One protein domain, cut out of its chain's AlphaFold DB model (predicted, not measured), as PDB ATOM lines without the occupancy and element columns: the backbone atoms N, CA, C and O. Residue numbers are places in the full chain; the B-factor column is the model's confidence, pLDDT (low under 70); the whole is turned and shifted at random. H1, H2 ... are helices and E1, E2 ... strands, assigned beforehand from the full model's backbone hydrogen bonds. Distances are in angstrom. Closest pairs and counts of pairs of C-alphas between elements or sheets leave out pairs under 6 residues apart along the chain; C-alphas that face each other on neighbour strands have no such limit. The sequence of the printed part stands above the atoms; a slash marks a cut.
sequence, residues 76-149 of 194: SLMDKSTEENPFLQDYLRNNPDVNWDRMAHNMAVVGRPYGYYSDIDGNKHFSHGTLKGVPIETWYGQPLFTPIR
ATOM      1  N   SER A  76     247.004 188.914 314.971       93.62
ATOM      2  CA  SER A  76     248.093 189.266 315.887       93.62
ATOM      3  C   SER A  76     247.643 189.421 317.342       93.62
ATOM      4  O   SER A  76     248.483 189.318 318.240       93.62
ATOM      5  N   LEU A  77     246.343 189.627 317.576       94.75
ATOM      6  CA  LEU A  77     245.727 189.765 318.898       94.75
ATOM      7  C   LEU A  77     245.109 188.471 319.440       94.75
ATOM      8  O   LEU A  77     244.572 188.504 320.544       94.75
ATOM      9  N   MET A  78     245.174 187.361 318.697       94.81
ATOM     10  CA  MET A  78     244.700 186.073 319.206       94.81
ATOM     11  C   MET A  78     245.528 185.604 320.402       94.81
ATOM     12  O   MET A  78     246.712 185.944 320.519       94.81
ATOM     13  N   ASP A  79     244.923 184.755 321.219       96.06
ATOM     14  CA  ASP A  79     245.581 184.151 322.368       96.06
ATOM     15  C   ASP A  79     246.579 183.086 321.903       96.06
ATOM     16  O   ASP A  79     246.278 182.237 321.054       96.06
ATOM     17  N   LYS A  80     247.810 183.177 322.420       91.94
ATOM     18  CA  LYS A  80     248.973 182.396 321.949       91.94
ATOM     19  C   LYS A  80     249.507 181.422 322.991       91.94
ATOM     20  O   LYS A  80     250.393 180.628 322.675       91.94
ATOM     21  N   SER A  81     249.006 181.505 324.218       90.25
ATOM     22  CA  SER A  81     249.353 180.594 325.298       90.25
ATOM     23  C   SER A  81     248.375 179.418 325.329       90.25
ATOM     24  O   SER A  81     247.224 179.535 324.906       90.25
ATOM     25  N   THR A  82     248.838 178.263 325.804       88.19
ATOM     26  CA  THR A  82     247.983 177.080 325.994       88.19
ATOM     27  C   THR A  82     247.025 177.244 327.167       88.19
ATOM     28  O   THR A  82     246.007 176.562 327.230       88.19
ATOM     29  N   GLU A  83     247.344 178.151 328.083       89.31
ATOM     30  CA  GLU A  83     246.527 178.522 329.227       89.31
ATOM     31  C   GLU A  83     245.295 179.328 328.787       89.31
ATOM     32  O   GLU A  83     244.196 179.071 329.267       89.31
ATOM     33  N   GLU A  84     245.463 180.264 327.847       89.81
ATOM     34  CA  GLU A  84     244.372 181.101 327.322       89.81
ATOM     35  C   GLU A  84     243.628 180.421 326.160       89.81
ATOM     36  O   GLU A  84     242.412 180.554 326.044       89.81
ATOM     37  N   ASN A  85     244.339 179.662 325.316       93.50
ATOM     38  CA  ASN A  85     243.768 178.892 324.211       93.50
ATOM     39  C   ASN A  85     244.265 177.434 324.236       93.50
ATOM     40  O   ASN A  85     245.252 177.091 323.569       93.50
ATOM     41  N   PRO A  86     243.557 176.535 324.946       92.25
ATOM     42  CA  PRO A  86     243.958 175.134 325.072       92.25
ATOM     43  C   PRO A  86     243.908 174.364 323.745       92.25
ATOM     44  O   PRO A  86     244.513 173.299 323.624       92.25
ATOM     45  N   PHE A  87     243.231 174.896 322.727       90.81
ATOM     46  CA  PHE A  87     243.063 174.246 321.429       90.81
ATOM     47  C   PHE A  87     244.042 174.753 320.363       90.81
ATOM     48  O   PHE A  87     244.050 174.250 319.238       90.81
ATOM     49  N   LEU A  88     244.903 175.724 320.693       89.69
ATOM     50  CA  LEU A  88     245.829 176.324 319.734       89.69
ATOM     51  C   LEU A  88     246.780 175.293 319.119       89.69
ATOM     52  O   LEU A  88     247.011 175.303 317.913       89.69
ATOM     53  N   GLN A  89     247.337 174.396 319.936       89.94
ATOM     54  CA  GLN A  89     248.271 173.377 319.448       89.94
ATOM     55  C   GLN A  89     247.602 172.396 318.487       89.94
ATOM     56  O   GLN A  89     248.211 172.012 317.491       89.94
ATOM     57  N   ASP A  90     246.356 172.019 318.769       89.69
ATOM     58  CA  ASP A  90     245.570 171.143 317.905       89.69
ATOM     59  C   ASP A  90     245.261 171.835 316.571       89.69
ATOM     60  O   ASP A  90     245.573 171.295 315.509       89.69
ATOM     61  N   TYR A  91     244.794 173.089 316.629       85.88
ATOM     62  CA  TYR A  91     244.578 173.926 315.449       85.88
ATOM     63  C   TYR A  91     245.837 174.014 314.579       85.88
ATOM     64  O   TYR A  91     245.768 173.785 313.378       85.88
ATOM     65  N   LEU A  92     246.999 174.299 315.169       87.50
ATOM     66  CA  LEU A  92     248.237 174.453 314.409       87.50
ATOM     67  C   LEU A  92     248.745 173.138 313.814       87.50
ATOM     68  O   LEU A  92     249.303 173.154 312.725       87.50
ATOM     69  N   ARG A  93     248.588 172.003 314.500       87.06
ATOM     70  CA  ARG A  93     249.158 170.724 314.040       87.06
ATOM     71  C   ARG A  93     248.256 169.972 313.072       87.06
ATOM     72  O   ARG A  93     248.769 169.328 312.161       87.06
ATOM     73  N   ASN A  94     246.945 170.039 313.280       82.31
ATOM     74  CA  ASN A  94     246.000 169.124 312.644       82.31
ATOM     75  C   ASN A  94     245.127 169.788 311.576       82.31
ATOM     76  O   ASN A  94     244.448 169.080 310.834       82.31
ATOM     77  N   ASN A  95     245.150 171.121 311.451       81.69
ATOM     78  CA  ASN A  95     244.360 171.816 310.443       81.69
ATOM     79  C   ASN A  95     245.186 172.081 309.158       81.69
ATOM     80  O   ASN A  95     246.126 172.882 309.179       81.69
ATOM     81  N   PRO A  96     244.834 171.450 308.019       81.62
ATOM     82  CA  PRO A  96     245.555 171.621 306.756       81.62
ATOM     83  C   PRO A  96     245.388 173.021 306.144       81.62
ATOM     84  O   PRO A  96     246.215 173.434 305.333       81.62
ATOM     85  N   ASP A  97     244.357 173.769 306.544       83.75
ATOM     86  CA  ASP A  97     244.078 175.124 306.069       83.75
ATOM     87  C   ASP A  97     244.831 176.204 306.868       83.75
ATOM     88  O   ASP A  97     244.645 177.407 306.630       83.75
ATOM     89  N   VAL A  98     245.716 175.830 307.801       87.56
ATOM     90  CA  VAL A  98     246.584 176.782 308.512       87.56
ATOM     91  C   VAL A  98     247.525 177.470 307.528       87.56
ATOM     92  O   VAL A  98     248.314 176.842 306.822       87.56
ATOM     93  N   ASN A  99     247.478 178.803 307.506       90.31
ATOM     94  CA  ASN A  99     248.462 179.591 306.774       90.31
ATOM     95  C   ASN A  99     249.756 179.693 307.598       90.31
ATOM     96  O   ASN A  99     249.865 180.551 308.476       90.31
ATOM     97  N   TRP A 100     250.724 178.824 307.313       91.44
ATOM     98  CA  TRP A 100     252.006 178.766 308.024       91.44
ATOM     99  C   TRP A 100     252.862 180.027 307.883       91.44
ATOM    100  O   TRP A 100     253.647 180.316 308.787       91.44
ATOM    101  N   ASP A 101     252.651 180.836 306.840       92.88
ATOM    102  CA  ASP A 101     253.348 182.119 306.676       92.88
ATOM    103  C   ASP A 101     253.067 183.069 307.863       92.88
ATOM    104  O   ASP A 101     253.880 183.934 308.187       92.88
ATOM    105  N   ARG A 102     251.956 182.865 308.593       92.25
ATOM    106  CA  ARG A 102     251.605 183.632 309.803       92.25
ATOM    107  C   ARG A 102     252.626 183.474 310.936       92.25
ATOM    108  O   ARG A 102     252.738 184.372 311.773       92.25
ATOM    109  N   MET A 103     253.379 182.370 310.971       91.00
ATOM    110  CA  MET A 103     254.371 182.095 312.022       91.00
ATOM    111  C   MET A 103     255.504 183.121 312.032       91.00
ATOM    112  O   MET A 103     255.967 183.513 313.101       91.00
ATOM    113  N   ALA A 104     255.896 183.622 310.859       92.12
ATOM    114  CA  ALA A 104     256.920 184.657 310.739       92.12
ATOM    115  C   ALA A 104     256.451 186.034 311.251       92.12
ATOM    116  O   ALA A 104     257.265 186.934 311.449       92.12
ATOM    117  N   HIS A 105     255.146 186.201 311.486       92.12
ATOM    118  CA  HIS A 105     254.512 187.484 311.786       92.12
ATOM    119  C   HIS A 105     253.686 187.450 313.077       92.12
ATOM    120  O   HIS A 105     252.664 188.122 313.176       92.12
ATOM    121  N   ASN A 106     254.112 186.670 314.078       90.44
ATOM    122  CA  ASN A 106     253.446 186.598 315.387       90.44
ATOM    123  C   ASN A 106     251.935 186.295 315.276       90.44
ATOM    124  O   ASN A 106     251.108 186.897 315.964       90.44
ATOM    125  N   MET A 107     251.583 185.385 314.363       91.75
ATOM    126  CA  MET A 107     250.210 184.991 314.042       91.75
ATOM    127  C   MET A 107     249.323 186.087 313.435       91.75
ATOM    128  O   MET A 107     248.115 185.872 313.304       91.75
ATOM    129  N   ALA A 108     249.890 187.212 312.986       93.56
ATOM    130  CA  ALA A 108     249.156 188.214 312.216       93.56
ATOM    131  C   ALA A 108     248.427 187.587 311.018       93.56
ATOM    132  O   ALA A 108     248.862 186.574 310.461       93.56
ATOM    133  N   VAL A 109     247.301 188.169 310.611       91.56
ATOM    134  CA  VAL A 109     246.651 187.808 309.350       91.56
ATOM    135  C   VAL A 109     247.559 188.236 308.197       91.56
ATOM    136  O   VAL A 109     247.862 189.418 308.024       91.56
ATOM    137  N   VAL A 110     247.989 187.258 307.404       93.06
ATOM    138  CA  VAL A 110     248.828 187.455 306.214       93.06
ATOM    139  C   VAL A 110     248.116 186.923 304.979       93.06
ATOM    140  O   VAL A 110     247.308 185.989 305.072       93.06
ATOM    141  N   GLY A 111     248.427 187.496 303.818       91.88
ATOM    142  CA  GLY A 111     247.902 186.999 302.552       91.88
ATOM    143  C   GLY A 111     248.284 185.535 302.319       91.88
ATOM    144  O   GLY A 111     249.345 185.061 302.737       91.88
ATOM    145  N   ARG A 112     247.387 184.796 301.666       92.31
ATOM    146  CA  ARG A 112     247.553 183.368 301.361       92.31
ATOM    147  C   ARG A 112     248.130 183.159 299.954       92.31
ATOM    148  O   ARG A 112     247.946 184.033 299.106       92.31
ATOM    149  N   PRO A 113     248.761 182.006 299.667       93.62
ATOM    150  CA  PRO A 113     249.124 181.600 298.305       93.62
ATOM    151  C   PRO A 113     247.932 181.618 297.340       93.62
ATOM    152  O   PRO A 113     246.784 181.600 297.775       93.62
ATOM    153  N   TYR A 114     248.208 181.628 296.035       95.19
ATOM    154  CA  TYR A 114     247.169 181.530 295.008       95.19
ATOM    155  C   TYR A 114     246.391 180.212 295.140       95.19
ATOM    156  O   TYR A 114     247.006 179.147 295.210       95.19
ATOM    157  N   GLY A 115     245.059 180.281 295.139       94.38
ATOM    158  CA  GLY A 115     244.191 179.105 295.185       94.38
ATOM    159  C   GLY A 115     243.015 179.237 296.148       94.38
ATOM    160  O   GLY A 115     242.757 180.303 296.711       94.38
ATOM    161  N   TYR A 116     242.288 178.133 296.316       92.25
ATOM    162  CA  TYR A 116     241.164 178.040 297.244       92.25
ATOM    163  C   TYR A 116     241.618 177.582 298.628       92.25
ATOM    164  O   TYR A 116     242.518 176.756 298.748       92.25
ATOM    165  N   TYR A 117     240.949 178.085 299.659       90.12
ATOM    166  CA  TYR A 117     241.072 177.609 301.034       90.12
ATOM    167  C   TYR A 117     239.699 177.610 301.698       90.12
ATOM    168  O   TYR A 117     238.797 178.317 301.238       90.12
ATOM    169  N   SER A 118     239.546 176.834 302.765       90.00
ATOM    170  CA  SER A 118     238.316 176.839 303.560       90.00
ATOM    171  C   SER A 118     238.525 177.596 304.865       90.00
ATOM    172  O   SER A 118     239.639 177.658 305.395       90.00
ATOM    173  N   ASP A 119     237.465 178.222 305.361       87.62
ATOM    174  CA  ASP A 119     237.426 178.709 306.735       87.62
ATOM    175  C   ASP A 119     236.961 177.613 307.715       87.62
ATOM    176  O   ASP A 119     236.740 176.469 307.316       87.62
ATOM    177  N   ILE A 120     236.871 177.937 309.012       87.12
ATOM    178  CA  ILE A 120     236.501 176.959 310.057       87.12
ATOM    179  C   ILE A 120     235.062 176.449 309.868       87.12
ATOM    180  O   ILE A 120     234.771 175.311 310.233       87.12
ATOM    181  N   ASP A 121     234.195 177.253 309.252       91.12
ATOM    182  CA  ASP A 121     232.807 176.889 308.947       91.12
ATOM    183  C   ASP A 121     232.691 176.114 307.620       91.12
ATOM    184  O   ASP A 121     231.605 175.713 307.209       91.12
ATOM    185  N   GLY A 122     233.810 175.882 306.924       90.12
ATOM    186  CA  GLY A 122     233.854 175.166 305.653       90.12
ATOM    187  C   GLY A 122     233.495 176.017 304.432       90.12
ATOM    188  O   GLY A 122     233.385 175.473 303.327       90.12
ATOM    189  N   ASN A 123     233.344 177.340 304.574       90.62
ATOM    190  CA  ASN A 123     233.127 178.211 303.421       90.62
ATOM    191  C   ASN A 123     234.417 178.331 302.612       90.62
ATOM    192  O   ASN A 123     235.504 178.536 303.156       90.62
ATOM    193  N   LYS A 124     234.293 178.238 301.286       92.69
ATOM    194  CA  LYS A 124     235.432 178.348 300.374       92.69
ATOM    195  C   LYS A 124     235.715 179.797 300.018       92.69
ATOM    196  O   LYS A 124     234.840 180.521 299.555       92.69
ATOM    197  N   HIS A 125     236.984 180.157 300.113       89.50
ATOM    198  CA  HIS A 125     237.522 181.463 299.766       89.50
ATOM    199  C   HIS A 125     238.600 181.310 298.699       89.50
ATOM    200  O   HIS A 125     239.267 180.278 298.625       89.50
ATOM    201  N   PHE A 126     238.785 182.336 297.871       91.50
ATOM    202  CA  PHE A 126     239.809 182.347 296.829       91.50
ATOM    203  C   PHE A 126     240.846 183.436 297.097       91.50
ATOM    204  O   PHE A 126     240.503 184.596 297.322       91.50
ATOM    205  N   SER A 127     242.123 183.067 297.031       91.31
ATOM    206  CA  SER A 127     243.244 183.999 297.097       91.31
ATOM    207  C   SER A 127     243.898 184.153 295.729       91.31
ATOM    208  O   SER A 127     244.228 183.173 295.063       91.31
ATOM    209  N   HIS A 128     244.175 185.402 295.353       91.12
ATOM    210  CA  HIS A 128     244.939 185.741 294.150       91.12
ATOM    211  C   HIS A 128     246.460 185.628 294.355       91.12
ATOM    212  O   HIS A 128     247.220 185.839 293.414       91.12
ATOM    213  N   GLY A 129     246.937 185.327 295.569       91.94
ATOM    214  CA  GLY A 129     248.359 185.088 295.851       91.94
ATOM    215  C   GLY A 129     249.277 186.315 295.816       91.94
ATOM    216  O   GLY A 129     250.425 186.212 296.241       91.94
ATOM    217  N   THR A 130     248.794 187.476 295.370       91.81
ATOM    218  CA  THR A 130     249.578 188.714 295.197       91.81
ATOM    219  C   THR A 130     250.218 189.233 296.483       91.81
ATOM    220  O   THR A 130     251.205 189.959 296.428       91.81
ATOM    221  N   LEU A 131     249.669 188.847 297.636       91.62
ATOM    222  CA  LEU A 131     250.078 189.301 298.965       91.62
ATOM    223  C   LEU A 131     250.519 188.152 299.867       91.62
ATOM    224  O   LEU A 131     250.456 188.271 301.089       91.62
ATOM    225  N   LYS A 132     250.910 187.013 299.287       93.69
ATOM    226  CA  LYS A 132     251.340 185.849 300.063       93.69
ATOM    227  C   LYS A 132     252.409 186.252 301.090       93.69
ATOM    228  O   LYS A 132     253.430 186.827 300.725       93.69
ATOM    229  N   GLY A 133     252.161 185.934 302.360       92.50
ATOM    230  CA  GLY A 133     253.076 186.207 303.472       92.50
ATOM    231  C   GLY A 133     253.173 187.676 303.888       92.50
ATOM    232  O   GLY A 133     253.837 187.983 304.868       92.50
ATOM    233  N   VAL A 134     252.491 188.595 303.203       92.81
ATOM    234  CA  VAL A 134     252.455 190.007 303.591       92.81
ATOM    235  C   VAL A 134     251.378 190.194 304.663       92.81
ATOM    236  O   VAL A 134     250.246 189.754 304.441       92.81
ATOM    237  N   PRO A 135     251.674 190.833 305.812       92.31
ATOM    238  CA  PRO A 135     250.656 191.215 306.789       92.31
ATOM    239  C   PRO A 135     249.592 192.123 306.168       92.31
ATOM    240  O   PRO A 135     249.918 193.131 305.545       92.31
ATOM    241  N   ILE A 136     248.320 191.769 306.352       91.19
ATOM    242  CA  ILE A 136     247.169 192.481 305.769       91.19
ATOM    243  C   ILE A 136     246.202 193.033 306.825       91.19
ATOM    244  O   ILE A 136     245.156 193.575 306.488       91.19
ATOM    245  N   GLU A 137     246.557 192.946 308.108       88.06
ATOM    246  CA  GLU A 137     245.745 193.468 309.221       88.06
ATOM    247  C   GLU A 137     245.574 194.991 309.195       88.06
ATOM    248  O   GLU A 137     244.575 195.516 309.681       88.06
ATOM    249  N   THR A 138     246.537 195.709 308.612       75.88
ATOM    250  CA  THR A 138     246.506 197.169 308.437       75.88
ATOM    251  C   THR A 138     245.852 197.594 307.123       75.88
ATOM    252  O   THR A 138     245.742 198.790 306.848       75.88
ATOM    253  N   TRP A 139     245.415 196.636 306.296       70.50
ATOM    254  CA  TRP A 139     244.811 196.931 305.006       70.50
ATOM    255  C   TRP A 139     243.421 197.543 305.211       70.50
ATOM    256  O   TRP A 139     242.480 196.866 305.621       70.50
ATOM    257  N   TYR A 140     243.335 198.848 304.942       54.22
ATOM    258  CA  TYR A 140     242.187 199.753 305.072       54.22
ATOM    259  C   TYR A 140     240.805 199.084 305.229       54.22
ATOM    260  O   TYR A 140     240.095 198.849 304.252       54.22
ATOM    261  N   GLY A 141     240.400 198.863 306.483       59.34
ATOM    262  CA  GLY A 141     238.993 198.772 306.884       59.34
ATOM    263  C   GLY A 141     238.230 197.501 306.510       59.34
ATOM    264  O   GLY A 141     237.009 197.525 306.605       59.34
ATOM    265  N   GLN A 142     238.888 196.409 306.103       71.31
ATOM    266  CA  GLN A 142     238.186 195.136 305.893       71.31
ATOM    267  C   GLN A 142     238.018 194.370 307.218       71.31
ATOM    268  O   GLN A 142     239.020 193.881 307.752       71.31
ATOM    269  N   PRO A 143     236.777 194.179 307.724       71.12
ATOM    270  CA  PRO A 143     236.527 193.485 308.996       71.12
ATOM    271  C   PRO A 143     237.100 192.061 309.034       71.12
ATOM    272  O   PRO A 143     237.496 191.550 310.086       71.12
ATOM    273  N   LEU A 144     237.215 191.427 307.864       74.00
ATOM    274  CA  LEU A 144     237.794 190.098 307.707       74.00
ATOM    275  C   LEU A 144     239.234 190.018 308.241       74.00
ATOM    276  O   LEU A 144     239.582 189.023 308.881       74.00
ATOM    277  N   PHE A 145     240.041 191.066 308.052       83.56
ATOM    278  CA  PHE A 145     241.464 191.078 308.414       83.56
ATOM    279  C   PHE A 145     241.763 191.806 309.724       83.56
ATOM    280  O   PHE A 145     242.874 191.690 310.233       83.56
ATOM    281  N   THR A 146     240.795 192.526 310.293       88.62
ATOM    282  CA  THR A 146     240.975 193.241 311.562       88.62
ATOM    283  C   THR A 146     241.302 192.257 312.690       88.62
ATOM    284  O   THR A 146     240.497 191.362 312.934       88.62
ATOM    285  N   PRO A 147     242.437 192.378 313.397       92.69
ATOM    286  CA  PRO A 147     242.762 191.471 314.492       92.69
ATOM    287  C   PRO A 147     241.786 191.666 315.658       92.69
ATOM    288  O   PRO A 147     241.362 192.784 315.949       92.69
ATOM    289  N   ILE A 148     241.430 190.574 316.336       93.75
ATOM    290  CA  ILE A 148     240.448 190.573 317.431       93.75
ATOM    291  C   ILE A 148     241.064 189.843 318.615       93.75
ATOM    292  O   ILE A 148     241.618 188.761 318.447       93.75
ATOM    293  N   ARG A 149     240.970 190.433 319.807       95.25
ATOM    294  CA  ARG A 149     241.385 189.790 321.057       95.25
ATOM    295  C   ARG A 149     240.308 188.816 321.542       95.25
ATOM    296  O   ARG A 149     239.122 189.140 321.430       95.25
TER     297      ARG A 149
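Overview. This is residues 76 to 149 of the 194 residues of an uncharacterized protein of Selenomonas ruminantium subsp. lactilytica (strain NBRC 103574 / TAM6421) (UniProt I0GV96). Little regular structure is here: a chain mostly of loops bends round, with two short helices and a small two-stranded hairpin strung along it, and its tail folds back toward the start. Residues 82 to 87 stick out. The 74 printed residues run H1, H2, E1, E2, the strands antiparallel; the class is mixed, with only 21 residues in named elements. It is compact, radius of gyration of the C-alphas 12.5 A, spanning 35 by 24 by 22 A.

Arrangement. Go first to H1, residues 88 to 94, where every O i to N i+4 pair is within hydrogen-bond range. A tight link leads to H2, residues 100 to 105, with 0 of 2 such pairs but 3 of 3 O i to N i+3 pairs within range; H1 and H2 are apart. Next, E1, residues 115 to 118, and E2, residues 124 to 127, form a hairpin at 145 degrees: N 115 and O 127 are 3.0 A apart.

Along the chain. Find C-alpha 88 at (245.829, 176.324, 319.734); H1 runs 10.1 A. H2 spans 9.8 A, E1 10.5 A. E2, 10.2 A, ends at C-alpha 127, (243.244, 183.999, 297.097).

Size, cuts and confidence. C-alphas 83 and 128, the farthest apart, are 35.8 A apart. The printed part has no cut and no long link between named elements; pLDDT is under 70 at residues 140 to 141.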